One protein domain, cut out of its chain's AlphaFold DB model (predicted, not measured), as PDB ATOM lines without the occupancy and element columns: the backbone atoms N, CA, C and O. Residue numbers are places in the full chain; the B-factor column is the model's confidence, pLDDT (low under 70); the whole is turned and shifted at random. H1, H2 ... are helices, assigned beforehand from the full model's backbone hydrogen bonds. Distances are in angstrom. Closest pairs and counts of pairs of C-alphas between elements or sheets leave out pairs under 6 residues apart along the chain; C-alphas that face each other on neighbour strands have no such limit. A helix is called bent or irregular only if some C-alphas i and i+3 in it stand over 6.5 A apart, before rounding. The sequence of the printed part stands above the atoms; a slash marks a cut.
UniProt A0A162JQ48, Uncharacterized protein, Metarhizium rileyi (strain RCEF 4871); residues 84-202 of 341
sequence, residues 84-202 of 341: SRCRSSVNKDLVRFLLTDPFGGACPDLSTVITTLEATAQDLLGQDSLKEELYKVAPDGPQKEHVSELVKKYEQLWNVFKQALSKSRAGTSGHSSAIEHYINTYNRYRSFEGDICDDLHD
ATOM      1  N   SER A  84     153.284 157.283  72.270       76.62
ATOM      2  CA  SER A  84     154.674 156.805  72.197       76.62
ATOM      3  C   SER A  84     155.488 157.130  73.456       76.62
ATOM      4  O   SER A  84     156.289 156.308  73.926       76.62
ATOM      5  N   ARG A  85     155.272 158.312  74.048       82.12
ATOM      6  CA  ARG A  85     155.897 158.705  75.321       82.12
ATOM      7  C   ARG A  85     155.377 157.862  76.482       82.12
ATOM      8  O   ARG A  85     156.185 157.419  77.301       82.12
ATOM      9  N   CYS A  86     154.072 157.600  76.530       84.44
ATOM     10  CA  CYS A  86     153.458 156.719  77.516       84.44
ATOM     11  C   CYS A  86     154.057 155.317  77.420       84.44
ATOM     12  O   CYS A  86     154.576 154.810  78.412       84.44
ATOM     13  N   ARG A  87     154.106 154.729  76.220       83.75
ATOM     14  CA  ARG A  87     154.660 153.385  76.002       83.75
ATOM     15  C   ARG A  87     156.114 153.304  76.459       83.75
ATOM     16  O   ARG A  87     156.495 152.387  77.184       83.75
ATOM     17  N   SER A  88     156.902 154.329  76.134       82.62
ATOM     18  CA  SER A  88     158.289 154.456  76.596       82.62
ATOM     19  C   SER A  88     158.404 154.539  78.124       82.62
ATOM     20  O   SER A  88     159.301 153.915  78.698       82.62
ATOM     21  N   SER A  89     157.510 155.276  78.792       85.88
ATOM     22  CA  SER A  89     157.462 155.370  80.259       85.88
ATOM     23  C   SER A  89     157.008 154.059  80.897       85.88
ATOM     24  O   SER A  89     157.671 153.592  81.815       85.88
ATOM     25  N   VAL A  90     155.982 153.380  80.375       85.62
ATOM     26  CA  VAL A  90     155.556 152.061  80.877       85.62
ATOM     27  C   VAL A  90     156.700 151.049  80.764       85.62
ATOM     28  O   VAL A  90     157.002 150.344  81.728       85.62
ATOM     29  N   ASN A  91     157.408 151.011  79.634       84.25
ATOM     30  CA  ASN A  91     158.567 150.134  79.493       84.25
ATOM     31  C   ASN A  91     159.649 150.453  80.533       84.25
ATOM     32  O   ASN A  91     160.160 149.575  81.228       84.25
ATOM     33  N   LYS A  92     160.019 151.731  80.645       81.94
ATOM     34  CA  LYS A  92     161.128 152.170  81.490       81.94
ATOM     35  C   LYS A  92     160.812 152.053  82.981       81.94
ATOM     36  O   LYS A  92     161.626 151.519  83.731       81.94
ATOM     37  N   ASP A  93     159.659 152.549  83.395       81.62
ATOM     38  CA  ASP A  93     159.326 152.788  84.797       81.62
ATOM     39  C   ASP A  93     158.582 151.600  85.425       81.62
ATOM     40  O   ASP A  93     158.629 151.429  86.641       81.62
ATOM     41  N   LEU A  94     157.945 150.741  84.615       82.19
ATOM     42  CA  LEU A  94     157.271 149.530  85.088       82.19
ATOM     43  C   LEU A  94     158.018 148.261  84.667       82.19
ATOM     44  O   LEU A  94     158.482 147.513  85.526       82.19
ATOM     45  N   VAL A  95     158.149 148.000  83.362       81.44
ATOM     46  CA  VAL A  95     158.675 146.712  82.870       81.44
ATOM     47  C   VAL A  95     160.142 146.535  83.259       81.44
ATOM     48  O   VAL A  95     160.499 145.549  83.904       81.44
ATOM     49  N   ARG A  96     160.998 147.508  82.936       77.12
ATOM     50  CA  ARG A  96     162.426 147.459  83.279       77.12
ATOM     51  C   ARG A  96     162.658 147.508  84.778       77.12
ATOM     52  O   ARG A  96     163.478 146.732  85.257       77.12
ATOM     53  N   PHE A  97     161.932 148.346  85.517       77.62
ATOM     54  CA  PHE A  97     162.043 148.389  86.977       77.62
ATOM     55  C   PHE A  97     161.763 147.017  87.607       77.62
ATOM     56  O   PHE A  97     162.526 146.551  88.449       77.62
ATOM     57  N   LEU A  98     160.696 146.336  87.180       75.25
ATOM     58  CA  LEU A  98     160.335 145.031  87.735       75.25
ATOM     59  C   LEU A  98     161.311 143.920  87.324       75.25
ATOM     60  O   LEU A  98     161.570 143.015  88.118       75.25
ATOM     61  N   LEU A  99     161.819 143.959  86.090       74.06
ATOM     62  CA  LEU A  99     162.415 142.779  85.454       74.06
ATOM     63  C   LEU A  99     163.910 142.881  85.158       74.06
ATOM     64  O   LEU A  99     164.545 141.861  84.908       74.06
ATOM     65  N   THR A 100     164.489 144.079  85.131       67.94
ATOM     66  CA  THR A 100     165.864 144.268  84.642       67.94
ATOM     67  C   THR A 100     166.701 145.155  85.552       67.94
ATOM     68  O   THR A 100     167.865 144.841  85.776       67.94
ATOM     69  N   ASP A 101     166.128 146.242  86.069       68.81
ATOM     70  CA  ASP A 101     166.866 147.288  86.776       68.81
ATOM     71  C   ASP A 101     166.017 147.992  87.856       68.81
ATOM     72  O   ASP A 101     165.604 149.150  87.703       68.81
ATOM     73  N   PRO A 102     165.695 147.301  88.960       62.59
ATOM     74  CA  PRO A 102     165.142 147.955  90.128       62.59
ATOM     75  C   PRO A 102     166.244 148.795  90.793       62.59
ATOM     76  O   PRO A 102     167.359 148.334  91.008       62.59
ATOM     77  N   PHE A 103     165.914 150.023  91.195       65.06
ATOM     78  CA  PHE A 103     166.797 150.909  91.976       65.06
ATOM     79  C   PHE A 103     167.968 151.579  91.221       65.06
ATOM     80  O   PHE A 103     169.031 151.796  91.798       65.06
ATOM     81  N   GLY A 104     167.754 152.027  89.978       58.78
ATOM     82  CA  GLY A 104     168.597 153.062  89.356       58.78
ATOM     83  C   GLY A 104     169.958 152.589  88.832       58.78
ATOM     84  O   GLY A 104     170.949 153.303  88.984       58.78
ATOM     85  N   GLY A 105     170.014 151.416  88.211       54.62
ATOM     86  CA  GLY A 105     171.206 150.829  87.590       54.62
ATOM     87  C   GLY A 105     171.758 149.603  88.322       54.62
ATOM     88  O   GLY A 105     172.835 149.123  87.963       54.62
ATOM     89  N   ALA A 106     171.092 149.126  89.375       55.03
ATOM     90  CA  ALA A 106     171.620 148.106  90.273       55.03
ATOM     91  C   ALA A 106     171.080 146.709  89.934       55.03
ATOM     92  O   ALA A 106     169.915 146.393  90.153       55.03
ATOM     93  N   CYS A 107     171.967 145.815  89.489       57.91
ATOM     94  CA  CYS A 107     171.721 144.377  89.584       57.91
ATOM     95  C   CYS A 107     171.740 143.974  91.073       57.91
ATOM     96  O   CYS A 107     172.710 144.310  91.760       57.91
ATOM     97  N   PRO A 108     170.749 143.222  91.582       68.19
ATOM     98  CA  PRO A 108     169.903 142.308  90.815       68.19
ATOM     99  C   PRO A 108     168.442 142.761  90.611       68.19
ATOM    100  O   PRO A 108     167.899 143.525  91.402       68.19
ATOM    101  N   ASP A 109     167.793 142.206  89.577       73.50
ATOM    102  CA  ASP A 109     166.372 142.430  89.276       73.50
ATOM    103  C   ASP A 109     165.434 142.069  90.452       73.50
ATOM    104  O   ASP A 109     165.796 141.281  91.333       73.50
ATOM    105  N   LEU A 110     164.209 142.615  90.474       79.62
ATOM    106  CA  LEU A 110     163.331 142.487  91.643       79.62
ATOM    107  C   LEU A 110     162.927 141.028  91.870       79.62
ATOM    108  O   LEU A 110     162.822 140.584  93.013       79.62
ATOM    109  N   SER A 111     162.767 140.251  90.796       80.62
ATOM    110  CA  SER A 111     162.503 138.819  90.914       80.62
ATOM    111  C   SER A 111     163.658 138.071  91.580       80.62
ATOM    112  O   SER A 111     163.426 137.201  92.419       80.62
ATOM    113  N   THR A 112     164.905 138.454  91.315       79.44
ATOM    114  CA  THR A 112     166.092 137.925  91.994       79.44
ATOM    115  C   THR A 112     166.173 138.380  93.456       79.44
ATOM    116  O   THR A 112     166.471 137.555  94.323       79.44
ATOM    117  N   VAL A 113     165.852 139.643  93.768       83.12
ATOM    118  CA  VAL A 113     165.775 140.138  95.157       83.12
ATOM    119  C   VAL A 113     164.754 139.331  95.957       83.12
ATOM    120  O   VAL A 113     165.087 138.785  97.007       83.12
ATOM    121  N   ILE A 114     163.529 139.192  95.445       85.38
ATOM    122  CA  ILE A 114     162.454 138.457  96.125       85.38
ATOM    123  C   ILE A 114     162.793 136.972  96.254       85.38
ATOM    124  O   ILE A 114     162.586 136.401  97.321       85.38
ATOM    125  N   THR A 115     163.366 136.357  95.215       83.75
ATOM    126  CA  THR A 115     163.822 134.956  95.274       83.75
ATOM    127  C   THR A 115     164.878 134.767  96.365       83.75
ATOM    128  O   THR A 115     164.836 133.782  97.101       83.75
ATOM    129  N   THR A 116     165.798 135.724  96.506       84.00
ATOM    130  CA  THR A 116     166.850 135.686  97.529       84.00
ATOM    131  C   THR A 116     166.264 135.874  98.923       84.00
ATOM    132  O   THR A 116     166.501 135.041  99.789       84.00
ATOM    133  N   LEU A 117     165.433 136.900  99.137       85.75
ATOM    134  CA  LEU A 117     164.763 137.146 100.419       85.75
ATOM    135  C   LEU A 117     163.880 135.970 100.846       85.75
ATOM    136  O   LEU A 117     163.866 135.599 102.017       85.75
ATOM    137  N   GLU A 118     163.172 135.347  99.903       84.69
ATOM    138  CA  GLU A 118     162.418 134.126 100.170       84.69
ATOM    139  C   GLU A 118     163.326 132.980 100.635       84.69
ATOM    140  O   GLU A 118     162.941 132.237 101.538       84.69
ATOM    141  N   ALA A 119     164.502 132.821 100.028       84.50
ATOM    142  CA  ALA A 119     165.421 131.737 100.349       84.50
ATOM    143  C   ALA A 119     166.202 131.974 101.651       84.50
ATOM    144  O   ALA A 119     166.466 131.016 102.375       84.50
ATOM    145  N   THR A 120     166.588 133.220 101.947       84.75
ATOM    146  CA  THR A 120     167.592 133.514 102.982       84.75
ATOM    147  C   THR A 120     167.080 134.306 104.173       84.75
ATOM    148  O   THR A 120     167.733 134.265 105.203       84.75
ATOM    149  N   ALA A 121     165.962 135.029 104.061       80.31
ATOM    150  CA  ALA A 121     165.493 135.948 105.105       80.31
ATOM    151  C   ALA A 121     164.236 135.439 105.833       80.31
ATOM    152  O   ALA A 121     163.447 136.234 106.337       80.31
ATOM    153  N   GLN A 122     164.004 134.122 105.870       76.25
ATOM    154  CA  GLN A 122     162.857 133.525 106.580       76.25
ATOM    155  C   GLN A 122     162.916 133.767 108.091       76.25
ATOM    156  O   GLN A 122     161.887 133.880 108.746       76.25
ATOM    157  N   ASP A 123     164.121 133.874 108.636       77.81
ATOM    158  CA  ASP A 123     164.403 134.205 110.028       77.81
ATOM    159  C   ASP A 123     164.043 135.652 110.393       77.81
ATOM    160  O   ASP A 123     163.780 135.922 111.559       77.81
ATOM    161  N   LEU A 124     163.978 136.565 109.417       74.94
ATOM    162  CA  LEU A 124     163.651 137.984 109.619       74.94
ATOM    163  C   LEU A 124     162.251 138.362 109.114       74.94
ATOM    164  O   LEU A 124     161.556 139.161 109.734       74.94
ATOM    165  N   LEU A 125     161.840 137.804 107.976       79.00
ATOM    166  CA  LEU A 125     160.580 138.102 107.283       79.00
ATOM    167  C   LEU A 125     159.507 137.031 107.534       79.00
ATOM    168  O   LEU A 125     158.391 137.126 107.019       79.00
ATOM    169  N   GLY A 126     159.848 135.989 108.294       77.62
ATOM    170  CA  GLY A 126     158.921 134.952 108.721       77.62
ATOM    171  C   GLY A 126     157.868 135.495 109.680       77.62
ATOM    172  O   GLY A 126     158.117 136.399 110.478       77.62
ATOM    173  N   GLN A 127     156.671 134.915 109.609       81.75
ATOM    174  CA  GLN A 127     155.530 135.330 110.421       81.75
ATOM    175  C   GLN A 127     155.838 135.273 111.927       81.75
ATOM    176  O   GLN A 127     155.480 136.189 112.668       81.75
ATOM    177  N   ASP A 128     156.492 134.202 112.374       83.06
ATOM    178  CA  ASP A 128     156.781 133.980 113.791       83.06
ATOM    179  C   ASP A 128     157.872 134.928 114.297       83.06
ATOM    180  O   ASP A 128     157.687 135.560 115.336       83.06
ATOM    181  N   SER A 129     158.931 135.136 113.510       82.31
ATOM    182  CA  SER A 129     159.993 136.097 113.821       82.31
ATOM    183  C   SER A 129     159.479 137.534 113.925       82.31
ATOM    184  O   SER A 129     159.801 138.251 114.872       82.31
ATOM    185  N   LEU A 130     158.622 137.958 112.988       84.31
ATOM    186  CA  LEU A 130     158.017 139.292 113.011       84.31
ATOM    187  C   LEU A 130     157.116 139.491 114.230       84.31
ATOM    188  O   LEU A 130     157.147 140.556 114.844       84.31
ATOM    189  N   LYS A 131     156.322 138.478 114.599       85.38
ATOM    190  CA  LYS A 131     155.508 138.530 115.822       85.38
ATOM    191  C   LYS A 131     156.390 138.651 117.058       85.38
ATOM    192  O   LYS A 131     156.108 139.494 117.904       85.38
ATOM    193  N   GLU A 132     157.434 137.832 117.160       85.44
ATOM    194  CA  GLU A 132     158.329 137.825 118.317       85.44
ATOM    195  C   GLU A 132     159.001 139.188 118.524       85.44
ATOM    196  O   GLU A 132     158.986 139.712 119.639       85.44
ATOM    197  N   GLU A 133     159.513 139.806 117.458       83.38
ATOM    198  CA  GLU A 133     160.133 141.131 117.548       83.38
ATOM    199  C   GLU A 133     159.117 142.247 117.823       83.38
ATOM    200  O   GLU A 133     159.333 143.084 118.701       83.38
ATOM    201  N   LEU A 134     157.965 142.255 117.147       83.19
ATOM    202  CA  LEU A 134     156.955 143.301 117.351       83.19
ATOM    203  C   LEU A 134     156.307 143.232 118.743       83.19
ATOM    204  O   LEU A 134     155.952 144.265 119.311       83.19
ATOM    205  N   TYR A 135     156.215 142.045 119.347       86.81
ATOM    206  CA  TYR A 135     155.752 141.888 120.729       86.81
ATOM    207  C   TYR A 135     156.714 142.448 121.777       86.81
ATOM    208  O   TYR A 135     156.263 142.770 122.878       86.81
ATOM    209  N   LYS A 136     158.007 142.605 121.461       83.81
ATOM    210  CA  LYS A 136     158.959 143.289 122.354       83.81
ATOM    211  C   LYS A 136     158.684 144.793 122.430       83.81
ATOM    212  O   LYS A 136     158.982 145.411 123.446       83.81
ATOM    213  N   VAL A 137     158.096 145.368 121.378       79.81
ATOM    214  CA  VAL A 137     157.768 146.801 121.279       79.81
ATOM    215  C   VAL A 137     156.338 147.099 121.752       79.81
ATOM    216  O   VAL A 137     156.078 148.184 122.263       79.81
ATOM    217  N   ALA A 138     155.424 146.130 121.639       73.75
ATOM    218  CA  ALA A 138     154.025 146.236 122.059       73.75
ATOM    219  C   ALA A 138     153.666 145.161 123.115       73.75
ATOM    220  O   ALA A 138     153.059 144.134 122.785       73.75
ATOM    221  N   PRO A 139     154.064 145.350 124.391       68.38
ATOM    222  CA  PRO A 139     153.942 144.319 125.423       68.38
ATOM    223  C   PRO A 139     152.503 144.091 125.924       68.38
ATOM    224  O   PRO A 139     152.223 143.020 126.476       68.38
ATOM    225  N   ASP A 140     151.590 145.045 125.711       74.62
ATOM    226  CA  ASP A 140     150.227 145.014 126.252       74.62
ATOM    227  C   ASP A 140     149.291 144.073 125.471       74.62
ATOM    228  O   ASP A 140     149.281 144.037 124.240       74.62
ATOM    229  N   GLY A 141     148.442 143.330 126.193       68.62
ATOM    230  CA  GLY A 141     147.545 142.299 125.638       68.62
ATOM    231  C   GLY A 141     146.699 142.731 124.423       68.62
ATOM    232  O   GLY A 141     146.746 142.042 123.405       68.62
ATOM    233  N   PRO A 142     145.992 143.878 124.458       70.12
ATOM    234  CA  PRO A 142     145.206 144.366 123.318       70.12
ATOM    235  C   PRO A 142     146.061 144.750 122.100       70.12
ATOM    236  O   PRO A 142     145.619 144.637 120.958       70.12
ATOM    237  N   GLN A 143     147.303 145.191 122.320       76.06
ATOM    238  CA  GLN A 143     148.219 145.547 121.236       76.06
ATOM    239  C   GLN A 143     148.804 144.297 120.566       76.06
ATOM    240  O   GLN A 143     149.054 144.312 119.362       76.06
ATOM    241  N   LYS A 144     148.951 143.185 121.301       81.12
ATOM    242  CA  LYS A 144     149.406 141.903 120.737       81.12
ATOM    243  C   LYS A 144     148.426 141.318 119.721       81.12
ATOM    244  O   LYS A 144     148.862 140.782 118.702       81.12
ATOM    245  N   GLU A 145     147.120 141.451 119.949       82.19
ATOM    246  CA  GLU A 145     146.109 141.039 118.963       82.19
ATOM    247  C   GLU A 145     146.220 141.866 117.675       82.19
ATOM    248  O   GLU A 145     146.233 141.308 116.575       82.19
ATOM    249  N   HIS A 146     146.411 143.181 117.805       82.81
ATOM    250  CA  HIS A 146     146.613 144.069 116.660       82.81
ATOM    251  C   HIS A 146     147.905 143.753 115.887       82.81
ATOM    252  O   HIS A 146     147.896 143.686 114.656       82.81
ATOM    253  N   VAL A 147     149.008 143.484 116.594       85.00
ATOM    254  CA  VAL A 147     150.275 143.033 115.994       85.00
ATOM    255  C   VAL A 147     150.087 141.708 115.251       85.00
ATOM    256  O   VAL A 147     150.527 141.580 114.111       85.00
ATOM    257  N   SER A 148     149.382 140.738 115.840       85.12
ATOM    258  CA  SER A 148     149.059 139.472 115.170       85.12
ATOM    259  C   SER A 148     148.298 139.675 113.860       85.12
ATOM    260  O   SER A 148     148.609 139.025 112.856       85.12
ATOM    261  N   GLU A 149     147.313 140.574 113.847       86.88
ATOM    262  CA  GLU A 149     146.538 140.888 112.647       86.88
ATOM    263  C   GLU A 149     147.396 141.572 111.571       86.88
ATOM    264  O   GLU A 149     147.338 141.192 110.398       86.88
ATOM    265  N   LEU A 150     148.232 142.541 111.957       85.69
ATOM    266  CA  LEU A 150     149.152 143.231 111.050       85.69
ATOM    267  C   LEU A 150     150.168 142.276 110.423       85.69
ATOM    268  O   LEU A 150     150.345 142.295 109.205       85.69
ATOM    269  N   VAL A 151     150.786 141.401 111.220       87.94
ATOM    270  CA  VAL A 151     151.746 140.416 110.703       87.94
ATOM    271  C   VAL A 151     151.060 139.442 109.747       87.94
ATOM    272  O   VAL A 151     151.624 139.096 108.711       87.94
ATOM    273  N   LYS A 152     149.812 139.045 110.023       86.75
ATOM    274  CA  LYS A 152     149.027 138.220 109.094       86.75
ATOM    275  C   LYS A 152     148.763 138.939 107.763       86.75
ATOM    276  O   LYS A 152     148.887 138.315 106.711       86.75
ATOM    277  N   LYS A 153     148.425 140.234 107.783       86.25
ATOM    278  CA  LYS A 153     148.246 141.044 106.558       86.25
ATOM    279  C   LYS A 153     149.556 141.195 105.782       86.25
ATOM    280  O   LYS A 153     149.562 141.032 104.563       86.25
ATOM    281  N   TYR A 154     150.661 141.449 106.483       88.88
ATOM    282  CA  TYR A 154     151.998 141.470 105.892       88.88
ATOM    283  C   TYR A 154     152.321 140.139 105.208       88.88
ATOM    284  O   TYR A 154     152.728 140.130 104.053       88.88
ATOM    285  N   GLU A 155     152.085 139.013 105.880       85.75
ATOM    286  CA  GLU A 155     152.373 137.687 105.337       85.75
ATOM    287  C   GLU A 155     151.539 137.388 104.083       85.75
ATOM    288  O   GLU A 155     152.048 136.825 103.114       85.75
ATOM    289  N   GLN A 156     150.266 137.795 104.065       86.31
ATOM    290  CA  GLN A 156     149.420 137.691 102.875       86.31
ATOM    291  C   GLN A 156     150.015 138.476 101.703       86.31
ATOM    292  O   GLN A 156     150.169 137.922 100.615       86.31
ATOM    293  N   LEU A 157     150.406 139.731 101.934       86.06
ATOM    294  CA  LEU A 157     151.031 140.572 100.917       86.06
ATOM    295  C   LEU A 157     152.376 139.988 100.453       86.06
ATOM    296  O   LEU A 157     152.629 139.883  99.254       86.06
ATOM    297  N   TRP A 158     153.211 139.529 101.387       86.94
ATOM    298  CA  TRP A 158     154.486 138.874 101.106       86.94
ATOM    299  C   TRP A 158     154.307 137.598 100.281       86.94
ATOM    300  O   TRP A 158     155.063 137.339  99.347       86.94
ATOM    301  N   ASN A 159     153.276 136.804 100.573       85.81
ATOM    302  CA  ASN A 159     152.941 135.621  99.788       85.81
ATOM    303  C   ASN A 159     152.501 135.976  98.362       85.81
ATOM    304  O   ASN A 159     152.921 135.283  97.435       85.81
ATOM    305  N   VAL A 160     151.735 137.054  98.168       84.88
ATOM    306  CA  VAL A 160     151.387 137.559  96.828       84.88
ATOM    307  C   VAL A 160     152.642 138.000  96.072       84.88
ATOM    308  O   VAL A 160     152.847 137.573  94.937       84.88
ATOM    309  N   PHE A 161     153.532 138.768  96.710       83.25
ATOM    310  CA  PHE A 161     154.798 139.186  96.100       83.25
ATOM    311  C   PHE A 161     155.674 137.999  95.701       83.25
ATOM    312  O   PHE A 161     156.165 137.953  94.573       83.25
ATOM    313  N   LYS A 162     155.825 136.998  96.578       86.19
ATOM    314  CA  LYS A 162     156.555 135.766  96.253       86.19
ATOM    315  C   LYS A 162     155.927 135.038  95.068       86.19
ATOM    316  O   LYS A 162     156.650 134.598  94.188       86.19
ATOM    317  N   GLN A 163     154.604 134.902  95.013       83.69
ATOM    318  CA  GLN A 163     153.952 134.223  93.886       83.69
ATOM    319  C   GLN A 163     154.140 134.969  92.558       83.69
ATOM    320  O   GLN A 163     154.362 134.327  91.537       83.69
ATOM    321  N   ALA A 164     154.085 136.302  92.568       82.56
ATOM    322  CA  ALA A 164     154.214 137.107  91.356       82.56
ATOM    323  C   ALA A 164     155.665 137.212  90.851       82.56
ATOM    324  O   ALA A 164     155.908 137.123  89.645       82.56
ATOM    325  N   LEU A 165     156.620 137.410  91.768       85.38
ATOM    326  CA  LEU A 165     157.995 137.802  91.448       85.38
ATOM    327  C   LEU A 165     159.032 136.710  91.715       85.38
ATOM    328  O   LEU A 165     160.093 136.751  91.112       85.38
ATOM    329  N   SER A 166     158.789 135.734  92.592       83.50
ATOM    330  CA  SER A 166     159.810 134.721  92.883       83.50
ATOM    331  C   SER A 166     160.006 133.773  91.701       83.50
ATOM    332  O   SER A 166     159.065 133.120  91.239       83.50
ATOM    333  N   LYS A 167     161.256 133.637  91.248       82.50
ATOM    334  CA  LYS A 167     161.643 132.713  90.170       82.50
ATOM    335  C   LYS A 167     161.488 131.251  90.597       82.50
ATOM    336  O   LYS A 167     161.262 130.386  89.760       82.50
ATOM    337  N   SER A 168     161.573 130.965  91.900       77.12
ATOM    338  CA  SER A 168     161.435 129.605  92.444       77.12
ATOM    339  C   SER A 168     159.993 129.088  92.414       77.12
ATOM    340  O   SER A 168     159.765 127.878  92.423       77.12
ATOM    341  N   ARG A 169     159.016 130.004  92.376       75.94
ATOM    342  CA  ARG A 169     157.581 129.692  92.403       75.94
ATOM    343  C   ARG A 169     156.934 129.703  91.026       75.94
ATOM    344  O   ARG A 169     155.897 129.063  90.852       75.94
ATOM    345  N   ALA A 170     157.535 130.388  90.058       64.88
ATOM    346  CA  ALA A 170     157.133 130.294  88.667       64.88
ATOM    347  C   ALA A 170     157.406 128.862  88.179       64.88
ATOM    348  O   ALA A 170     158.539 128.386  88.218       64.88
ATOM    349  N   GLY A 171     156.378 128.140  87.726       58.56
ATOM    350  CA  GLY A 171     156.483 126.739  87.281       58.56
ATOM    351  C   GLY A 171     157.379 126.493  86.050       58.56
ATOM    352  O   GLY A 171     157.315 125.415  85.460       58.56
ATOM    353  N   THR A 172     158.185 127.480  85.651       54.44
ATOM    354  CA  THR A 172     159.016 127.579  84.451       54.44
ATOM    355  C   THR A 172     160.496 127.625  84.826       54.44
ATOM    356  O   THR A 172     161.007 128.694  85.128       54.44
ATOM    357  N   SER A 173     161.173 126.470  84.825       57.91
ATOM    358  CA  SER A 173     162.644 126.272  84.882       57.91
ATOM    359  C   SER A 173     163.503 127.153  85.825       57.91
ATOM    360  O   SER A 173     164.722 127.076  85.739       57.91
ATOM    361  N   GLY A 174     162.937 127.963  86.724       61.78
ATOM    362  CA  GLY A 174     163.644 128.902  87.602       61.78
ATOM    363  C   GLY A 174     164.244 130.147  86.931       61.78
ATOM    364  O   GLY A 174     164.995 130.861  87.589       61.78
ATOM    365  N   HIS A 175     163.974 130.408  85.644       66.56
ATOM    366  CA  HIS A 175     164.664 131.477  84.894       66.56
ATOM    367  C   HIS A 175     163.918 132.819  84.876       66.56
ATOM    368  O   HIS A 175     164.567 133.854  84.769       66.56
ATOM    369  N   SER A 176     162.590 132.809  85.009       73.75
ATOM    370  CA  SER A 176     161.743 134.005  84.969       73.75
ATOM    371  C   SER A 176     160.669 133.965  86.050       73.75
ATOM    372  O   SER A 176     160.278 132.894  86.518       73.75
ATOM    373  N   SER A 177     160.197 135.140  86.464       81.25
ATOM    374  CA  SER A 177     159.066 135.259  87.393       81.25
ATOM    375  C   SER A 177     157.716 135.028  86.698       81.25
ATOM    376  O   SER A 177     157.619 135.069  85.469       81.25
ATOM    377  N   ALA A 178     156.646 134.807  87.469       81.75
ATOM    378  CA  ALA A 178     155.306 134.622  86.905       81.75
ATOM    379  C   ALA A 178     154.827 135.876  86.149       81.75
ATOM    380  O   ALA A 178     154.247 135.762  85.068       81.75
ATOM    381  N   ILE A 179     155.126 137.073  86.672       82.75
ATOM    382  CA  ILE A 179     154.780 138.340  86.013       82.75
ATOM    383  C   ILE A 179     155.580 138.561  84.725       82.75
ATOM    384  O   ILE A 179     155.015 138.979  83.718       82.75
ATOM    385  N   GLU A 180     156.865 138.204  84.712       81.25
ATOM    386  CA  GLU A 180     157.698 138.251  83.509       81.25
ATOM    387  C   GLU A 180     157.168 137.302  82.433       81.25
ATOM    388  O   GLU A 180     157.037 137.680  81.269       81.25
ATOM    389  N   HIS A 181     156.810 136.075  82.817       81.00
ATOM    390  CA  HIS A 181     156.211 135.114  81.900       81.00
ATOM    391  C   HIS A 181     154.871 135.620  81.345       81.00
ATOM    392  O   HIS A 181     154.610 135.471  80.148       81.00
ATOM    393  N   TYR A 182     154.038 136.244  82.183       80.44
ATOM    394  CA  TYR A 182     152.778 136.846  81.757       80.44
ATOM    395  C   TYR A 182     153.002 137.986  80.760       80.44
ATOM    396  O   TYR A 182     152.450 137.920  79.666       80.44
ATOM    397  N   ILE A 183     153.846 138.975  81.081       83.12
ATOM    398  CA  ILE A 183     154.142 140.113  80.193       83.12
ATOM    399  C   ILE A 183     154.728 139.617  78.868       83.12
ATOM    400  O   ILE A 183     154.270 140.029  77.807       83.12
ATOM    401  N   ASN A 184     155.674 138.675  78.902       82.19
ATOM    402  CA  ASN A 184     156.260 138.099  77.690       82.19
ATOM    403  C   ASN A 184     155.230 137.337  76.849       82.19
ATOM    404  O   ASN A 184     155.246 137.430  75.624       82.19
ATOM    405  N   THR A 185     154.326 136.587  77.482       79.94
ATOM    406  CA  THR A 185     153.248 135.881  76.772       79.94
ATOM    407  C   THR A 185     152.243 136.867  76.189       79.94
ATOM    408  O   THR A 185     151.855 136.722  75.035       79.94
ATOM    409  N   TYR A 186     151.871 137.899  76.946       79.50
ATOM    410  CA  TYR A 186     150.995 138.971  76.491       79.50
ATOM    411  C   TYR A 186     151.600 139.689  75.283       79.50
ATOM    412  O   TYR A 186     150.945 139.801  74.252       79.50
ATOM    413  N   ASN A 187     152.885 140.051  75.363       78.62
ATOM    414  CA  ASN A 187     153.631 140.729  74.304       78.62
ATOM    415  C   ASN A 187     153.816 139.892  73.022       78.62
ATOM    416  O   ASN A 187     154.106 140.442  71.963       78.62
ATOM    417  N   ARG A 188     153.642 138.561  73.075       77.62
ATOM    418  CA  ARG A 188     153.631 137.709  71.866       77.62
ATOM    419  C   ARG A 188     152.357 137.857  71.041       77.62
ATOM    420  O   ARG A 188     152.375 137.561  69.851       77.62
ATOM    421  N   TYR A 189     151.258 138.249  71.677       72.12
ATOM    422  CA  TYR A 189     149.942 138.337  71.043       72.12
ATOM    423  C   TYR A 189     149.422 139.778  70.959       72.12
ATOM    424  O   TYR A 189     148.567 140.080  70.129       72.12
ATOM    425  N   ARG A 190     149.911 140.666  71.825       72.19
ATOM    426  CA  ARG A 190     149.485 142.059  71.996       72.19
ATOM    427  C   ARG A 190     150.677 142.936  72.378       72.19
ATOM    428  O   ARG A 190     151.790 142.444  72.446       72.19
ATOM    429  N   SER A 191     150.453 144.221  72.635       76.94
ATOM    430  CA  SER A 191     151.444 145.082  73.283       76.94
ATOM    431  C   SER A 191     150.927 145.442  74.667       76.94
ATOM    432  O   SER A 191     149.886 146.079  74.774       76.94
ATOM    433  N   PHE A 192     151.621 145.009  75.720       80.69
ATOM    434  CA  PHE A 192     151.259 145.347  77.098       80.69
ATOM    435  C   PHE A 192     151.327 146.860  77.334       80.69
ATOM    436  O   PHE A 192     150.400 147.444  77.877       80.69
ATOM    437  N   GLU A 193     152.403 147.493  76.863       82.94
ATOM    438  CA  GLU A 193     152.578 148.949  76.903       82.94
ATOM    439  C   GLU A 193     151.529 149.661  76.051       82.94
ATOM    440  O   GLU A 193     150.931 150.623  76.513       82.94
ATOM    441  N   GLY A 194     151.292 149.166  74.830       77.56
ATOM    442  CA  GLY A 194     150.298 149.730  73.922       77.56
ATOM    443  C   GLY A 194     148.896 149.707  74.519       77.56
ATOM    444  O   GLY A 194     148.260 150.740  74.555       77.56
ATOM    445  N   ASP A 195     148.445 148.585  75.085       77.50
ATOM    446  CA  ASP A 195     147.088 148.507  75.645       77.50
ATOM    447  C   ASP A 195     146.902 149.403  76.886       77.50
ATOM    448  O   ASP A 195     145.822 149.947  77.085       77.50
ATOM    449  N   ILE A 196     147.941 149.592  77.713       82.50
ATOM    450  CA  ILE A 196     147.882 150.549  78.833       82.50
ATOM    451  C   ILE A 196     147.742 151.982  78.310       82.50
ATOM    452  O   ILE A 196     147.003 152.778  78.885       82.50
ATOM    453  N   CYS A 197     148.479 152.319  77.254       81.50
ATOM    454  CA  CYS A 197     148.546 153.677  76.736       81.50
ATOM    455  C   CYS A 197     147.375 154.028  75.819       81.50
ATOM    456  O   CYS A 197     146.856 155.131  75.947       81.50
ATOM    457  N   ASP A 198     146.899 153.089  75.000       74.50
ATOM    458  CA  ASP A 198     145.689 153.223  74.188       74.50
ATOM    459  C   ASP A 198     144.491 153.579  75.092       74.50
ATOM    460  O   ASP A 198     143.802 154.560  74.837       74.50
ATOM    461  N   ASP A 199     144.293 152.877  76.219       71.94
ATOM    462  CA  ASP A 199     143.202 153.174  77.165       71.94
ATOM    463  C   ASP A 199     143.345 154.557  77.840       71.94
ATOM    464  O   ASP A 199     142.348 155.206  78.169       71.94
ATOM    465  N   LEU A 200     144.579 155.016  78.076       75.75
ATOM    466  CA  LEU A 200     144.859 156.319  78.694       75.75
ATOM    467  C   LEU A 200     144.740 157.484  77.701       75.75
ATOM    468  O   LEU A 200     144.362 158.585  78.106       75.75
ATOM    469  N   HIS A 201     145.061 157.243  76.429       71.94
ATOM    470  CA  HIS A 201     145.159 158.245  75.365       71.94
ATOM    471  C   HIS A 201     144.069 158.113  74.287       71.94
ATOM    472  O   HIS A 201     144.088 158.861  73.313       71.94
ATOM    473  N   ASP A 202     143.061 157.256  74.480       61.88
ATOM    474  CA  ASP A 202     141.894 157.106  73.588       61.88
ATOM    475  C   ASP A 202     141.154 158.453  73.361       61.88
ATOM    476  O   ASP A 202     140.457 158.639  72.364       61.88
TER     477      ASP A 202
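What this domain is: This is residues 84 to 202 of the 341 residues of an uncharacterized protein of Metarhizium rileyi (strain RCEF 4871) (UniProt A0A162JQ48). The model is a long, loose double row of helices, in which the chain runs out through H1, H2, H3 and H4, folds back at residues 138 to 140 and returns through the long helix H5 and then H6. At the far end from that turn, H7 crosses from H6 to the first part of H1, and the first and last printed C-alphas are 12.9 A apart. The printed part has 119 residues with seven named helices, H1 to H7 in chain order, and no named strand; its class is all helix. It is loose, with a radius of gyration of the C-alphas of 18.4 A, and elongated, spanning 55 by 35 by 27 A.

Where its parts are: H1, residues 84 to 99, begins with C-alpha 84 at (154.674, 156.805, 72.197) and is 20.8 A long. It is neither bent nor irregular, but only just: C-alphas 93 and 96 are 6.3 A apart. H2 is residues 110 to 120, H3 residues 122 to 125 and H4 residues 127 to 137. H5, residues 141 to 165, is the longest helix at 36.0 A, with C-alpha 141 at (147.545, 142.299, 125.638). H6, residues 178 to 189, is 17.2 A long. H7, residues 192 to 201, ends with C-alpha 201 at (145.159, 158.245, 75.365).

How they stand to each other: H5 is the hub, touching H2, H4 and H6. H4 and H5 form a helical hairpin, opposite ways at 38 degrees, only just a steep tilt; their closest C-alphas, of Gln 127 and Val 151, are 6.3 A apart. H3 is close to H4 but not clearly touching, with C-alphas 123 and 129 at 6.1 A. H2 touches residues 161 to 165 of H5, closest at C-alphas 111 and 165, 4.7 A, at a steep tilt of 54 degrees. H5 and H6 touch at C-alphas 164 and 178, 5.2 A. H1 touches H2 with residues 97 to 99 alone, closest at C-alphas 98 and 110, 5.5 A, the same way at a shallow tilt of 15 degrees. H1 touches H7 with residues 86 to 91 alone, closest at C-alphas 87 and 193, 5.0 A. H6 and H7 are about perpendicular, at 74 degrees. Every O i to N i+4 pair is within hydrogen-bond range in H2 and H7, against 10 of 12 in H1, 5 of 7 in H4, 19 of 21 in H5 and 7 of 8 in H6; H3 is too short for such a pair.

The domain as a whole: The two C-alphas farthest apart, of Ser 84 and Gly 141, are 55.8 A apart. The printed part has no cut. The link from H5 to H6, residues 166 to 177, is long. Residues 185 to 190, of which 185 to 189 belong to H6, stand free. The mean pLDDT of the printed part is 78.3; residues 100 to 108, 139, 141, 170 to 175 and 202 are under 70.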